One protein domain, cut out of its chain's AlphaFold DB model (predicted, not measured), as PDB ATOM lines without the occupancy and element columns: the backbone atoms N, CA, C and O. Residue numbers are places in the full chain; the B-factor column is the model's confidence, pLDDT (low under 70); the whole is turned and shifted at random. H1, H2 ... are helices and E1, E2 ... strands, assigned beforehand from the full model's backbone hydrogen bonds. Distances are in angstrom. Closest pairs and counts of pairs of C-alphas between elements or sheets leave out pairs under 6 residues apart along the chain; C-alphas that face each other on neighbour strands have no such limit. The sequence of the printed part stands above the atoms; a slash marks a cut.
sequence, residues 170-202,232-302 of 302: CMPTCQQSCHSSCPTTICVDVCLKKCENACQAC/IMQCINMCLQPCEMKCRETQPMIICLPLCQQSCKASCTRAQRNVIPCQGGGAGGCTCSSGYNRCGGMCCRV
ATOM      1  N   CYS A 170     -46.753  34.602  35.242       62.31
ATOM      2  CA  CYS A 170     -45.988  35.409  36.206       62.31
ATOM      3  C   CYS A 170     -46.579  35.315  37.621       62.31
ATOM      4  O   CYS A 170     -45.862  35.053  38.589       62.31
ATOM      5  N   MET A 171     -47.905  35.439  37.722       66.06
ATOM      6  CA  MET A 171     -48.630  35.414  38.990       66.06
ATOM      7  C   MET A 171     -48.486  34.079  39.757       66.06
ATOM      8  O   MET A 171     -48.048  34.125  40.909       66.06
ATOM      9  N   PRO A 172     -48.726  32.887  39.162       69.19
ATOM     10  CA  PRO A 172     -48.615  31.622  39.898       69.19
ATOM     11  C   PRO A 172     -47.172  31.283  40.302       69.19
ATOM     12  O   PRO A 172     -46.938  30.814  41.415       69.19
ATOM     13  N   THR A 173     -46.182  31.577  39.452       64.31
ATOM     14  CA  THR A 173     -44.758  31.321  39.749       64.31
ATOM     15  C   THR A 173     -44.254  32.185  40.907       64.31
ATOM     16  O   THR A 173     -43.502  31.738  41.781       64.31
ATOM     17  N   CYS A 174     -44.692  33.440  40.934       72.88
ATOM     18  CA  CYS A 174     -44.311  34.389  41.962       72.88
ATOM     19  C   CYS A 174     -45.036  34.132  43.289       72.88
ATOM     20  O   CYS A 174     -44.405  34.178  44.346       72.88
ATOM     21  N   GLN A 175     -46.315  33.751  43.241       78.00
ATOM     22  CA  GLN A 175     -47.050  33.278  44.412       78.00
ATOM     23  C   GLN A 175     -46.337  32.071  45.042       78.00
ATOM     24  O   GLN A 175     -46.016  32.108  46.232       78.00
ATOM     25  N   GLN A 176     -45.974  31.057  44.247       76.50
ATOM     26  CA  GLN A 176     -45.240  29.880  44.732       76.50
ATOM     27  C   GLN A 176     -43.899  30.257  45.395       76.50
ATOM     28  O   GLN A 176     -43.538  29.722  46.446       76.50
ATOM     29  N   SER A 177     -43.186  31.232  44.824       71.62
ATOM     30  CA  SER A 177     -41.925  31.745  45.379       71.62
ATOM     31  C   SER A 177     -42.116  32.523  46.685       71.62
ATOM     32  O   SER A 177     -41.313  32.359  47.609       71.62
ATOM     33  N   CYS A 178     -43.178  33.328  46.804       77.12
ATOM     34  CA  CYS A 178     -43.514  34.042  48.039       77.12
ATOM     35  C   CYS A 178     -43.870  33.060  49.164       77.12
ATOM     36  O   CYS A 178     -43.359  33.206  50.273       77.12
ATOM     37  N   HIS A 179     -44.653  32.015  48.880       74.94
ATOM     38  CA  HIS A 179     -44.996  30.990  49.872       74.94
ATOM     39  C   HIS A 179     -43.787  30.158  50.326       74.94
ATOM     40  O   HIS A 179     -43.725  29.770  51.489       74.94
ATOM     41  N   SER A 180     -42.802  29.916  49.454       72.19
ATOM     42  CA  SER A 180     -41.570  29.209  49.839       72.19
ATOM     43  C   SER A 180     -40.554  30.097  50.569       72.19
ATOM     44  O   SER A 180     -39.660  29.573  51.235       72.19
ATOM     45  N   SER A 181     -40.641  31.420  50.414       71.69
ATOM     46  CA  SER A 181     -39.647  32.369  50.942       71.69
ATOM     47  C   SER A 181     -40.097  33.076  52.221       71.69
ATOM     48  O   SER A 181     -39.249  33.507  53.004       71.69
ATOM     49  N   CYS A 182     -41.405  33.203  52.446       72.31
ATOM     50  CA  CYS A 182     -41.982  33.875  53.605       72.31
ATOM     51  C   CYS A 182     -42.577  32.860  54.599       72.31
ATOM     52  O   CYS A 182     -43.521  32.158  54.248       72.31
ATOM     53  N   PRO A 183     -42.101  32.815  55.859       61.47
ATOM     54  CA  PRO A 183     -42.633  31.903  56.876       61.47
ATOM     55  C   PRO A 183     -43.889  32.434  57.590       61.47
ATOM     56  O   PRO A 183     -44.546  31.685  58.305       61.47
ATOM     57  N   THR A 184     -44.224  33.720  57.433       68.88
ATOM     58  CA  THR A 184     -45.390  34.353  58.073       68.88
ATOM     59  C   THR A 184     -46.406  34.820  57.035       68.88
ATOM     60  O   THR A 184     -46.038  35.335  55.978       68.88
ATOM     61  N   THR A 185     -47.697  34.697  57.350       72.12
ATOM     62  CA  THR A 185     -48.813  35.121  56.482       72.12
ATOM     63  C   THR A 185     -48.736  36.598  56.102       72.12
ATOM     64  O   THR A 185     -48.966  36.947  54.953       72.12
ATOM     65  N   ILE A 186     -48.295  37.458  57.024       77.25
ATOM     66  CA  ILE A 186     -48.105  38.897  56.778       77.25
ATOM     67  C   ILE A 186     -46.994  39.151  55.739       77.25
ATOM     68  O   ILE A 186     -47.117  40.040  54.900       77.25
ATOM     69  N   CYS A 187     -45.917  38.356  55.752       59.09
ATOM     70  CA  CYS A 187     -44.843  38.442  54.755       59.09
ATOM     71  C   CYS A 187     -45.338  37.999  53.373       59.09
ATOM     72  O   CYS A 187     -45.026  38.651  52.378       59.09
ATOM     73  N   VAL A 188     -46.147  36.935  53.319       81.19
ATOM     74  CA  VAL A 188     -46.750  36.444  52.071       81.19
ATOM     75  C   VAL A 188     -47.657  37.509  51.444       81.19
ATOM     76  O   VAL A 188     -47.526  37.778  50.252       81.19
ATOM     77  N   ASP A 189     -48.495  38.176  52.241       74.81
ATOM     78  CA  ASP A 189     -49.429  39.212  51.772       74.81
ATOM     79  C   ASP A 189     -48.701  40.427  51.166       74.81
ATOM     80  O   ASP A 189     -48.995  40.886  50.059       74.81
ATOM     81  N   VAL A 190     -47.652  40.897  51.848       79.25
ATOM     82  CA  VAL A 190     -46.806  41.999  51.363       79.25
ATOM     83  C   VAL A 190     -46.010  41.590  50.117       79.25
ATOM     84  O   VAL A 190     -45.823  42.401  49.204       79.25
ATOM     85  N   CYS A 191     -45.557  40.336  50.053       74.25
ATOM     86  CA  CYS A 191     -44.831  39.785  48.909       74.25
ATOM     87  C   CYS A 191     -45.727  39.703  47.663       74.25
ATOM     88  O   CYS A 191     -45.326  40.160  46.591       74.25
ATOM     89  N   LEU A 192     -46.969  39.238  47.817       80.69
ATOM     90  CA  LEU A 192     -47.964  39.177  46.741       80.69
ATOM     91  C   LEU A 192     -48.322  40.570  46.203       80.69
ATOM     92  O   LEU A 192     -48.330  40.774  44.989       80.69
ATOM     93  N   LYS A 193     -48.498  41.568  47.079       76.81
ATOM     94  CA  LYS A 193     -48.800  42.957  46.676       76.81
ATOM     95  C   LYS A 193     -47.694  43.592  45.822       76.81
ATOM     96  O   LYS A 193     -47.944  44.404  44.928       76.81
ATOM     97  N   LYS A 194     -46.442  43.228  46.111       71.56
ATOM     98  CA  LYS A 194     -45.262  43.704  45.380       71.56
ATOM     99  C   LYS A 194     -45.031  42.911  44.092       71.56
ATOM    100  O   LYS A 194     -44.546  43.471  43.112       71.56
ATOM    101  N   CYS A 195     -45.420  41.641  44.094       72.38
ATOM    102  CA  CYS A 195     -45.382  40.767  42.936       72.38
ATOM    103  C   CYS A 195     -46.323  41.231  41.816       72.38
ATOM    104  O   CYS A 195     -45.906  41.318  40.665       72.38
ATOM    105  N   GLU A 196     -47.554  41.605  42.164       73.62
ATOM    106  CA  GLU A 196     -48.543  42.130  41.215       73.62
ATOM    107  C   GLU A 196     -48.007  43.371  40.478       73.62
ATOM    108  O   GLU A 196     -48.004  43.422  39.250       73.62
ATOM    109  N   ASN A 197     -47.405  44.315  41.211       68.50
ATOM    110  CA  ASN A 197     -46.768  45.505  40.631       68.50
ATOM    111  C   ASN A 197     -45.561  45.180  39.729       68.50
ATOM    112  O   ASN A 197     -45.341  45.850  38.721       68.50
ATOM    113  N   ALA A 198     -44.771  44.159  40.074       60.50
ATOM    114  CA  ALA A 198     -43.617  43.743  39.278       60.50
ATOM    115  C   ALA A 198     -44.032  43.014  37.986       60.50
ATOM    116  O   ALA A 198     -43.464  43.281  36.926       60.50
ATOM    117  N   CYS A 199     -45.052  42.152  38.044       60.59
ATOM    118  CA  CYS A 199     -45.615  41.504  36.856       60.59
ATOM    119  C   CYS A 199     -46.290  42.527  35.918       60.59
ATOM    120  O   CYS A 199     -46.171  42.397  34.698       60.59
ATOM    121  N   GLN A 200     -46.911  43.581  36.466       56.19
ATOM    122  CA  GLN A 200     -47.483  44.693  35.693       56.19
ATOM    123  C   GLN A 200     -46.402  45.479  34.921       56.19
ATOM    124  O   GLN A 200     -46.590  45.815  33.752       56.19
ATOM    125  N   ALA A 201     -45.243  45.735  35.543       54.03
ATOM    126  CA  ALA A 201     -44.131  46.478  34.936       54.03
ATOM    127  C   ALA A 201     -43.390  45.698  33.830       54.03
ATOM    128  O   ALA A 201     -42.791  46.303  32.943       54.03
ATOM    129  N   CYS A 202     -43.456  44.365  33.846       41.12
ATOM    130  CA  CYS A 202     -42.913  43.514  32.784       41.12
ATOM    131  C   CYS A 202     -43.783  43.463  31.511       41.12
ATOM    132  O   CYS A 202     -43.338  42.899  30.514       41.12
ATOM    133  N   ILE A 232     -22.176  44.140  42.041       68.75
ATOM    134  CA  ILE A 232     -22.781  44.008  43.378       68.75
ATOM    135  C   ILE A 232     -23.007  45.380  44.013       68.75
ATOM    136  O   ILE A 232     -24.076  45.629  44.567       68.75
ATOM    137  N   MET A 233     -22.028  46.283  43.904       67.88
ATOM    138  CA  MET A 233     -22.135  47.641  44.449       67.88
ATOM    139  C   MET A 233     -23.286  48.426  43.806       67.88
ATOM    140  O   MET A 233     -24.015  49.119  44.510       67.88
ATOM    141  N   GLN A 234     -23.513  48.254  42.499       72.75
ATOM    142  CA  GLN A 234     -24.630  48.886  41.784       72.75
ATOM    143  C   GLN A 234     -25.995  48.373  42.271       72.75
ATOM    144  O   GLN A 234     -26.904  49.164  42.523       72.75
ATOM    145  N   CYS A 235     -26.123  47.061  42.489       77.69
ATOM    146  CA  CYS A 235     -27.331  46.461  43.058       77.69
ATOM    147  C   CYS A 235     -27.595  46.938  44.495       77.69
ATOM    148  O   CYS A 235     -28.728  47.268  44.845       77.69
ATOM    149  N   ILE A 236     -26.546  47.020  45.322       81.19
ATOM    150  CA  ILE A 236     -26.663  47.489  46.707       81.19
ATOM    151  C   ILE A 236     -27.157  48.937  46.738       81.19
ATOM    152  O   ILE A 236     -28.072  49.231  47.502       81.19
ATOM    153  N   ASN A 237     -26.637  49.814  45.874       77.94
ATOM    154  CA  ASN A 237     -27.054  51.218  45.833       77.94
ATOM    155  C   ASN A 237     -28.515  51.390  45.386       77.94
ATOM    156  O   ASN A 237     -29.259  52.158  45.991       77.94
ATOM    157  N   MET A 238     -28.951  50.617  44.384       76.50
ATOM    158  CA  MET A 238     -30.351  50.599  43.936       76.50
ATOM    159  C   MET A 238     -31.310  50.033  44.992       76.50
ATOM    160  O   MET A 238     -32.486  50.383  45.023       76.50
ATOM    161  N   CYS A 239     -30.812  49.161  45.865       81.69
ATOM    162  CA  CYS A 239     -31.578  48.572  46.954       81.69
ATOM    163  C   CYS A 239     -31.603  49.468  48.210       81.69
ATOM    164  O   CYS A 239     -32.600  49.469  48.934       81.69
ATOM    165  N   LEU A 240     -30.554  50.266  48.452       84.50
ATOM    166  CA  LEU A 240     -30.443  51.107  49.647       84.50
ATOM    167  C   LEU A 240     -31.501  52.216  49.689       84.50
ATOM    168  O   LEU A 240     -32.199  52.332  50.692       84.50
ATOM    169  N   GLN A 241     -31.678  52.978  48.602       81.31
ATOM    170  CA  GLN A 241     -32.631  54.099  48.556       81.31
ATOM    171  C   GLN A 241     -34.073  53.724  48.961       81.31
ATOM    172  O   GLN A 241     -34.640  54.387  49.833       81.31
ATOM    173  N   PRO A 242     -34.699  52.675  48.388       81.62
ATOM    174  CA  PRO A 242     -36.050  52.282  48.788       81.62
ATOM    175  C   PRO A 242     -36.092  51.627  50.176       81.62
ATOM    176  O   PRO A 242     -37.115  51.703  50.857       81.62
ATOM    177  N   CYS A 243     -35.003  50.984  50.606       80.06
ATOM    178  CA  CYS A 243     -34.912  50.348  51.917       80.06
ATOM    179  C   CYS A 243     -34.873  51.391  53.045       80.06
ATOM    180  O   CYS A 243     -35.607  51.272  54.027       80.06
ATOM    181  N   GLU A 244     -34.089  52.454  52.867       82.50
ATOM    182  CA  GLU A 244     -33.920  53.520  53.853       82.50
ATOM    183  C   GLU A 244     -35.223  54.300  54.081       82.50
ATOM    184  O   GLU A 244     -35.623  54.505  55.227       82.50
ATOM    185  N   MET A 245     -35.958  54.633  53.009       79.62
ATOM    186  CA  MET A 245     -37.267  55.293  53.129       79.62
ATOM    187  C   MET A 245     -38.278  54.464  53.927       79.62
ATOM    188  O   MET A 245     -39.063  55.023  54.688       79.62
ATOM    189  N   LYS A 246     -38.253  53.136  53.778       70.81
ATOM    190  CA  LYS A 246     -39.190  52.244  54.467       70.81
ATOM    191  C   LYS A 246     -38.807  52.015  55.925       70.81
ATOM    192  O   LYS A 246     -39.667  51.944  56.792       70.81
ATOM    193  N   CYS A 247     -37.514  51.908  56.190       79.44
ATOM    194  CA  CYS A 247     -37.010  51.581  57.512       79.44
ATOM    195  C   CYS A 247     -36.974  52.804  58.449       79.44
ATOM    196  O   CYS A 247     -37.205  52.653  59.653       79.44
ATOM    197  N   ARG A 248     -36.830  54.019  57.900       77.38
ATOM    198  CA  ARG A 248     -36.960  55.284  58.642       77.38
ATOM    199  C   ARG A 248     -38.360  55.499  59.241       77.38
ATOM    200  O   ARG A 248     -38.490  56.254  60.198       77.38
ATOM    201  N   GLU A 249     -39.386  54.819  58.721       74.06
ATOM    202  CA  GLU A 249     -40.746  54.821  59.288       74.06
ATOM    203  C   GLU A 249     -40.854  53.962  60.565       74.06
ATOM    204  O   GLU A 249     -41.705  54.196  61.415       74.06
ATOM    205  N   THR A 250     -39.965  52.977  60.720       63.81
ATOM    206  CA  THR A 250     -40.046  51.943  61.767       63.81
ATOM    207  C   THR A 250     -38.933  52.006  62.812       63.81
ATOM    208  O   THR A 250     -39.069  51.401  63.876       63.81
ATOM    209  N   GLN A 251     -37.809  52.673  62.532       67.50
ATOM    210  CA  GLN A 251     -36.634  52.630  63.406       67.50
ATOM    211  C   GLN A 251     -35.708  53.849  63.213       67.50
ATOM    212  O   GLN A 251     -35.642  54.404  62.115       67.50
ATOM    213  N   PRO A 252     -34.951  54.274  64.245       72.56
ATOM    214  CA  PRO A 252     -33.935  55.317  64.103       72.56
ATOM    215  C   PRO A 252     -32.815  54.931  63.122       72.56
ATOM    216  O   PRO A 252     -32.382  53.778  63.055       72.56
ATOM    217  N   MET A 253     -32.287  55.933  62.408       64.62
ATOM    218  CA  MET A 253     -31.305  55.779  61.316       64.62
ATOM    219  C   MET A 253     -30.045  54.983  61.699       64.62
ATOM    220  O   MET A 253     -29.486  54.287  60.856       64.62
ATOM    221  N   ILE A 254     -29.639  55.028  62.974       77.88
ATOM    222  CA  ILE A 254     -28.459  54.319  63.505       77.88
ATOM    223  C   ILE A 254     -28.589  52.797  63.364       77.88
ATOM    224  O   ILE A 254     -27.604  52.119  63.085       77.88
ATOM    225  N   ILE A 255     -29.796  52.256  63.537       78.88
ATOM    226  CA  ILE A 255     -30.053  50.814  63.404       78.88
ATOM    227  C   ILE A 255     -30.472  50.480  61.964       78.88
ATOM    228  O   ILE A 255     -30.201  49.399  61.448       78.88
ATOM    229  N   CYS A 256     -31.070  51.451  61.282       80.38
ATOM    230  CA  CYS A 256     -31.651  51.285  59.963       80.38
ATOM    231  C   CYS A 256     -30.613  51.086  58.843       80.38
ATOM    232  O   CYS A 256     -30.731  50.161  58.034       80.38
ATOM    233  N   LEU A 257     -29.558  51.907  58.826       82.88
ATOM    234  CA  LEU A 257     -28.501  51.836  57.815       82.88
ATOM    235  C   LEU A 257     -27.764  50.476  57.800       82.88
ATOM    236  O   LEU A 257     -27.671  49.877  56.722       82.88
ATOM    237  N   PRO A 258     -27.303  49.918  58.943       84.19
ATOM    238  CA  PRO A 258     -26.641  48.614  58.937       84.19
ATOM    239  C   PRO A 258     -27.594  47.464  58.573       84.19
ATOM    240  O   PRO A 258     -27.183  46.554  57.848       84.19
ATOM    241  N   LEU A 259     -28.872  47.511  58.979       79.75
ATOM    242  CA  LEU A 259     -29.861  46.495  58.588       79.75
ATOM    243  C   LEU A 259     -30.142  46.504  57.077       79.75
ATOM    244  O   LEU A 259     -30.184  45.434  56.456       79.75
ATOM    245  N   CYS A 260     -30.313  47.686  56.474       83.88
ATOM    246  CA  CYS A 260     -30.519  47.814  55.029       83.88
ATOM    247  C   CYS A 260     -29.287  47.368  54.247       83.88
ATOM    248  O   CYS A 260     -29.410  46.600  53.292       83.88
ATOM    249  N   GLN A 261     -28.091  47.772  54.677       85.69
ATOM    250  CA  GLN A 261     -26.851  47.357  54.031       85.69
ATOM    251  C   GLN A 261     -26.680  45.832  54.066       85.69
ATOM    252  O   GLN A 261     -26.323  45.228  53.053       85.69
ATOM    253  N   GLN A 262     -26.981  45.189  55.197       83.94
ATOM    254  CA  GLN A 262     -26.864  43.739  55.341       83.94
ATOM    255  C   GLN A 262     -27.923  42.985  54.522       83.94
ATOM    256  O   GLN A 262     -27.595  42.007  53.843       83.94
ATOM    257  N   SER A 263     -29.162  43.480  54.503       80.12
ATOM    258  CA  SER A 263     -30.267  42.891  53.733       80.12
ATOM    259  C   SER A 263     -30.073  43.042  52.222       80.12
ATOM    260  O   SER A 263     -30.239  42.073  51.471       80.12
ATOM    261  N   CYS A 264     -29.655  44.223  51.763       82.56
ATOM    262  CA  CYS A 264     -29.352  44.474  50.356       82.56
ATOM    263  C   CYS A 264     -28.121  43.689  49.901       82.56
ATOM    264  O   CYS A 264     -28.159  43.058  48.845       82.56
ATOM    265  N   LYS A 265     -27.057  43.623  50.714       84.19
ATOM    266  CA  LYS A 265     -25.880  42.795  50.410       84.19
ATOM    267  C   LYS A 265     -26.254  41.320  50.277       84.19
ATOM    268  O   LYS A 265     -25.834  40.685  49.311       84.19
ATOM    269  N   ALA A 266     -27.057  40.773  51.191       76.94
ATOM    270  CA  ALA A 266     -27.509  39.385  51.118       76.94
ATOM    271  C   ALA A 266     -28.356  39.123  49.862       76.94
ATOM    272  O   ALA A 266     -28.097  38.161  49.137       76.94
ATOM    273  N   SER A 267     -29.304  40.013  49.563       75.88
ATOM    274  CA  SER A 267     -30.188  39.903  48.396       75.88
ATOM    275  C   SER A 267     -29.416  39.992  47.078       75.88
ATOM    276  O   SER A 267     -29.560  39.124  46.221       75.88
ATOM    277  N   CYS A 268     -28.518  40.970  46.944       76.94
ATOM    278  CA  CYS A 268     -27.687  41.149  45.752       76.94
ATOM    279  C   CYS A 268     -26.664  40.018  45.575       76.94
ATOM    280  O   CYS A 268     -26.426  39.572  44.455       76.94
ATOM    281  N   THR A 269     -26.092  39.495  46.665       77.31
ATOM    282  CA  THR A 269     -25.169  38.347  46.597       77.31
ATOM    283  C   THR A 269     -25.908  37.063  46.211       77.31
ATOM    284  O   THR A 269     -25.378  36.236  45.469       77.31
ATOM    285  N   ARG A 270     -27.153  36.890  46.678       70.31
ATOM    286  CA  ARG A 270     -28.007  35.754  46.304       70.31
ATOM    287  C   ARG A 270     -28.446  35.846  44.843       70.31
ATOM    288  O   ARG A 270     -28.380  34.844  44.143       70.31
ATOM    289  N   ALA A 271     -28.780  37.046  44.366       65.25
ATOM    290  CA  ALA A 271     -29.053  37.299  42.955       65.25
ATOM    291  C   ALA A 271     -27.830  36.984  42.076       65.25
ATOM    292  O   ALA A 271     -27.959  36.288  41.081       65.25
ATOM    293  N   GLN A 272     -26.623  37.388  42.480       59.88
ATOM    294  CA  GLN A 272     -25.388  37.082  41.742       59.88
ATOM    295  C   GLN A 272     -25.017  35.592  41.757       59.88
ATOM    296  O   GLN A 272     -24.473  35.090  40.783       59.88
ATOM    297  N   ARG A 273     -25.353  34.836  42.811       63.44
ATOM    298  CA  ARG A 273     -25.203  33.366  42.778       63.44
ATOM    299  C   ARG A 273     -26.153  32.685  41.798       63.44
ATOM    300  O   ARG A 273     -25.871  31.573  41.352       63.44
ATOM    301  N   ASN A 274     -27.261  33.340  41.478       63.19
ATOM    302  CA  ASN A 274     -28.234  32.860  40.515       63.19
ATOM    303  C   ASN A 274     -27.985  33.401  39.104       63.19
ATOM    304  O   ASN A 274     -28.643  32.921  38.190       63.19
ATOM    305  N   VAL A 275     -27.055  34.345  38.906       62.12
ATOM    306  CA  VAL A 275     -26.810  34.981  37.607       62.12
ATOM    307  C   VAL A 275     -25.319  34.980  37.272       62.12
ATOM    308  O   VAL A 275     -24.525  35.637  37.937       62.12
ATOM    309  N   ILE A 276     -24.937  34.256  36.222       63.53
ATOM    310  CA  ILE A 276     -23.550  34.135  35.757       63.53
ATOM    311  C   ILE A 276     -23.384  34.979  34.479       63.53
ATOM    312  O   ILE A 276     -24.270  34.943  33.616       63.53
ATOM    313  N   PRO A 277     -22.290  35.753  34.321       58.59
ATOM    314  CA  PRO A 277     -22.002  36.425  33.056       58.59
ATOM    315  C   PRO A 277     -21.767  35.392  31.948       58.59
ATOM    316  O   PRO A 277     -21.123  34.366  32.164       58.59
ATOM    317  N   CYS A 278     -22.293  35.656  30.756       62.03
ATOM    318  CA  CYS A 278     -22.149  34.736  29.633       62.03
ATOM    319  C   CYS A 278     -20.695  34.667  29.162       62.03
ATOM    320  O   CYS A 278     -20.039  35.695  28.970       62.03
ATOM    321  N   GLN A 279     -20.202  33.454  28.930       62.38
ATOM    322  CA  GLN A 279     -18.834  33.216  28.489       62.38
ATOM    323  C   GLN A 279     -18.720  33.381  26.968       62.38
ATOM    324  O   GLN A 279     -18.625  32.400  26.244       62.38
ATOM    325  N   GLY A 280     -18.705  34.631  26.498       62.72
ATOM    326  CA  GLY A 280     -18.329  34.988  25.126       62.72
ATOM    327  C   GLY A 280     -19.316  34.570  24.025       62.72
ATOM    328  O   GLY A 280     -19.990  33.552  24.085       62.72
ATOM    329  N   GLY A 281     -19.382  35.386  22.975       46.16
ATOM    330  CA  GLY A 281     -20.129  35.058  21.765       46.16
ATOM    331  C   GLY A 281     -20.385  36.297  20.927       46.16
ATOM    332  O   GLY A 281     -21.390  36.980  21.120       46.16
ATOM    333  N   GLY A 282     -19.451  36.605  20.023       51.69
ATOM    334  CA  GLY A 282     -19.606  37.666  19.032       51.69
ATOM    335  C   GLY A 282     -20.925  37.534  18.267       51.69
ATOM    336  O   GLY A 282     -21.358  36.427  17.965       51.69
ATOM    337  N   ALA A 283     -21.556  38.685  18.015       51.66
ATOM    338  CA  ALA A 283     -22.669  38.899  17.089       51.66
ATOM    339  C   ALA A 283     -23.669  37.727  16.963       51.66
ATOM    340  O   ALA A 283     -23.894  37.221  15.870       51.66
ATOM    341  N   GLY A 284     -24.275  37.267  18.065       58.16
ATOM    342  CA  GLY A 284     -25.308  36.228  17.939       58.16
ATOM    343  C   GLY A 284     -25.929  35.666  19.211       58.16
ATOM    344  O   GLY A 284     -27.060  35.188  19.158       58.16
ATOM    345  N   GLY A 285     -25.283  35.768  20.376       62.78
ATOM    346  CA  GLY A 285     -25.974  35.498  21.637       62.78
ATOM    347  C   GLY A 285     -25.135  34.927  22.772       62.78
ATOM    348  O   GLY A 285     -24.168  34.209  22.571       62.78
ATOM    349  N   CYS A 286     -25.596  35.235  23.986       63.03
ATOM    350  CA  CYS A 286     -25.219  34.568  25.229       63.03
ATOM    351  C   CYS A 286     -25.506  33.068  25.156       63.03
ATOM    352  O   CYS A 286     -26.669  32.684  25.045       63.03
ATOM    353  N   THR A 287     -24.496  32.228  25.319       66.81
ATOM    354  CA  THR A 287     -24.670  30.804  25.622       66.81
ATOM    355  C   THR A 287     -24.539  30.587  27.132       66.81
ATOM    356  O   THR A 287     -23.612  31.082  27.771       66.81
ATOM    357  N   CYS A 288     -25.514  29.887  27.715       72.00
ATOM    358  CA  CYS A 288     -25.566  29.555  29.138       72.00
ATOM    359  C   CYS A 288     -25.317  28.059  29.335       72.00
ATOM    360  O   CYS A 288     -25.712  27.253  28.496       72.00
ATOM    361  N   SER A 289     -24.651  27.684  30.431       71.62
ATOM    362  CA  SER A 289     -24.441  26.271  30.781       71.62
ATOM    363  C   SER A 289     -25.773  25.573  31.086       71.62
ATOM    364  O   SER A 289     -26.723  26.220  31.525       71.62
ATOM    365  N   SER A 290     -25.840  24.250  30.883       69.62
ATOM    366  CA  SER A 290     -27.036  23.454  31.210       69.62
ATOM    367  C   SER A 290     -27.474  23.698  32.660       69.62
ATOM    368  O   SER A 290     -26.665  23.588  33.579       69.62
ATOM    369  N   GLY A 291     -28.746  24.062  32.853       67.69
ATOM    370  CA  GLY A 291     -29.294  24.506  34.143       67.69
ATOM    371  C   GLY A 291     -29.395  26.029  34.314       67.69
ATOM    372  O   GLY A 291     -29.755  26.492  35.395       67.69
ATOM    373  N   TYR A 292     -29.107  26.811  33.267       67.31
ATOM    374  CA  TYR A 292     -29.264  28.266  33.254       67.31
ATOM    375  C   TYR A 292     -29.967  28.747  31.967       67.31
ATOM    376  O   TYR A 292     -29.614  28.330  30.866       67.31
ATOM    377  N   ASN A 293     -30.922  29.669  32.097       65.94
ATOM    378  CA  ASN A 293     -31.645  30.332  31.010       65.94
ATOM    379  C   ASN A 293     -31.052  31.714  30.692       65.94
ATOM    380  O   ASN A 293     -30.481  32.379  31.557       65.94
ATOM    381  N   ARG A 294     -31.229  32.189  29.454       64.81
ATOM    382  CA  ARG A 294     -30.803  33.538  29.051       64.81
ATOM    383  C   ARG A 294     -31.760  34.597  29.606       64.81
ATOM    384  O   ARG A 294     -32.939  34.597  29.265       64.81
ATOM    385  N   CYS A 295     -31.232  35.560  30.352       62.34
ATOM    386  CA  CYS A 295     -31.951  36.759  30.782       62.34
ATOM    387  C   CYS A 295     -31.124  38.003  30.450       62.34
ATOM    388  O   CYS A 295     -30.115  38.267  31.097       62.34
ATOM    389  N   GLY A 296     -31.539  38.768  29.433       61.06
ATOM    390  CA  GLY A 296     -31.023  40.124  29.186       61.06
ATOM    391  C   GLY A 296     -29.495  40.251  29.100       61.06
ATOM    392  O   GLY A 296     -28.935  41.178  29.669       61.06
ATOM    393  N   GLY A 297     -28.811  39.310  28.438       66.69
ATOM    394  CA  GLY A 297     -27.343  39.317  28.324       66.69
ATOM    395  C   GLY A 297     -26.594  38.631  29.476       66.69
ATOM    396  O   GLY A 297     -25.369  38.689  29.524       66.69
ATOM    397  N   MET A 298     -27.306  37.958  30.382       67.00
ATOM    398  CA  MET A 298     -26.751  37.152  31.472       67.00
ATOM    399  C   MET A 298     -27.427  35.771  31.538       67.00
ATOM    400  O   MET A 298     -28.459  35.546  30.898       67.00
ATOM    401  N   CYS A 299     -26.854  34.842  32.304       69.81
ATOM    402  CA  CYS A 299     -27.371  33.486  32.491       69.81
ATOM    403  C   CYS A 299     -27.985  33.314  33.880       69.81
ATOM    404  O   CYS A 299     -27.252  33.305  34.863       69.81
ATOM    405  N   CYS A 300     -29.303  33.142  33.970       70.81
ATOM    406  CA  CYS A 300     -30.034  32.926  35.220       70.81
ATOM    407  C   CYS A 300     -30.247  31.438  35.487       70.81
ATOM    408  O   CYS A 300     -30.683  30.719  34.597       70.81
ATOM    409  N   ARG A 301     -29.980  30.970  36.705       71.88
ATOM    410  CA  ARG A 301     -30.211  29.575  37.100       71.88
ATOM    411  C   ARG A 301     -31.711  29.271  37.086       71.88
ATOM    412  O   ARG A 301     -32.467  30.045  37.674       71.88
ATOM    413  N   VAL A 302     -32.100  28.188  36.408       59.22
ATOM    414  CA  VAL A 302     -33.488  27.683  36.381       59.22
ATOM    415  C   VAL A 302     -33.806  26.915  37.654       59.22
ATOM    416  O   VAL A 302     -32.882  26.243  38.172       59.22
TER     417      VAL A 302
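AT A GLANCE: This is residues 170 to 202 and 232 to 302 of the 302 residues of an uncharacterized protein of Ancylostoma ceylanicum (UniProt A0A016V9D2). A small sheet of E1, E3 and E2 sits at one end of a helical hairpin, H3 and H4, and a long loop, residues 278 to 291, lies at the far end beyond it. A second helical hairpin, H1 and H2, is apart from these. The printed part has 104 residues, with four named helices and then three named strands; the sheet's order is E1, E3, E2, antiparallel, and the class is mostly helix. The whole is loose, with a radius of gyration of the C-alphas of 16.6 A, and elongated, spanning 50 by 31 by 23 A.

HOW THE PARTS SIT: Edge strand E1, residues 275 to 277, is antiparallel to inner strand E3, residues 298 to 301, with N 276 and O 299 within hydrogen-bond range at 2.8 A. Edge strand E2, residues 292 to 295, forms an antiparallel hairpin with E3, with N 293 and O 300 within range at 2.7 A. H4, residues 253 to 274, only grazes the sheet, with its residues 269 to 274. H3, residues 232 to 247, touches H4 at a steep tilt of 41 degrees, opposite ways; the closest C-alphas, of Ile 236 and Cys 264, are 5.4 A apart. H1, residues 170 to 181, touches H2, residues 185 to 201, at a shallow tilt of 30 degrees, opposite ways; the closest C-alphas, of Cys 178 and Val 188, are 5.7 A apart. Every O i to N i+4 pair is within range in H1, 12 of 13 in H2, 10 of 12 in H3 and 17 of 18 in H4.

IN THESE COORDINATES: From first to last C-alpha, H4 measures 31.1 A, H2 24.8 A, H3 21.4 A and H1 16.3 A. H1 begins at C-alpha 170 (-45.988, 35.409, 36.206), and E3 ends at C-alpha 301 (-30.211, 29.575, 37.100).

THE WHOLE: Residues 203 to 231 are not printed, and C-alphas 202 and 232 are 22.8 A apart across this cut. The link from E1 to E2 is long. The mean pLDDT of the printed part is 70.7, and 46 residues are under 70, among them 271 to 287.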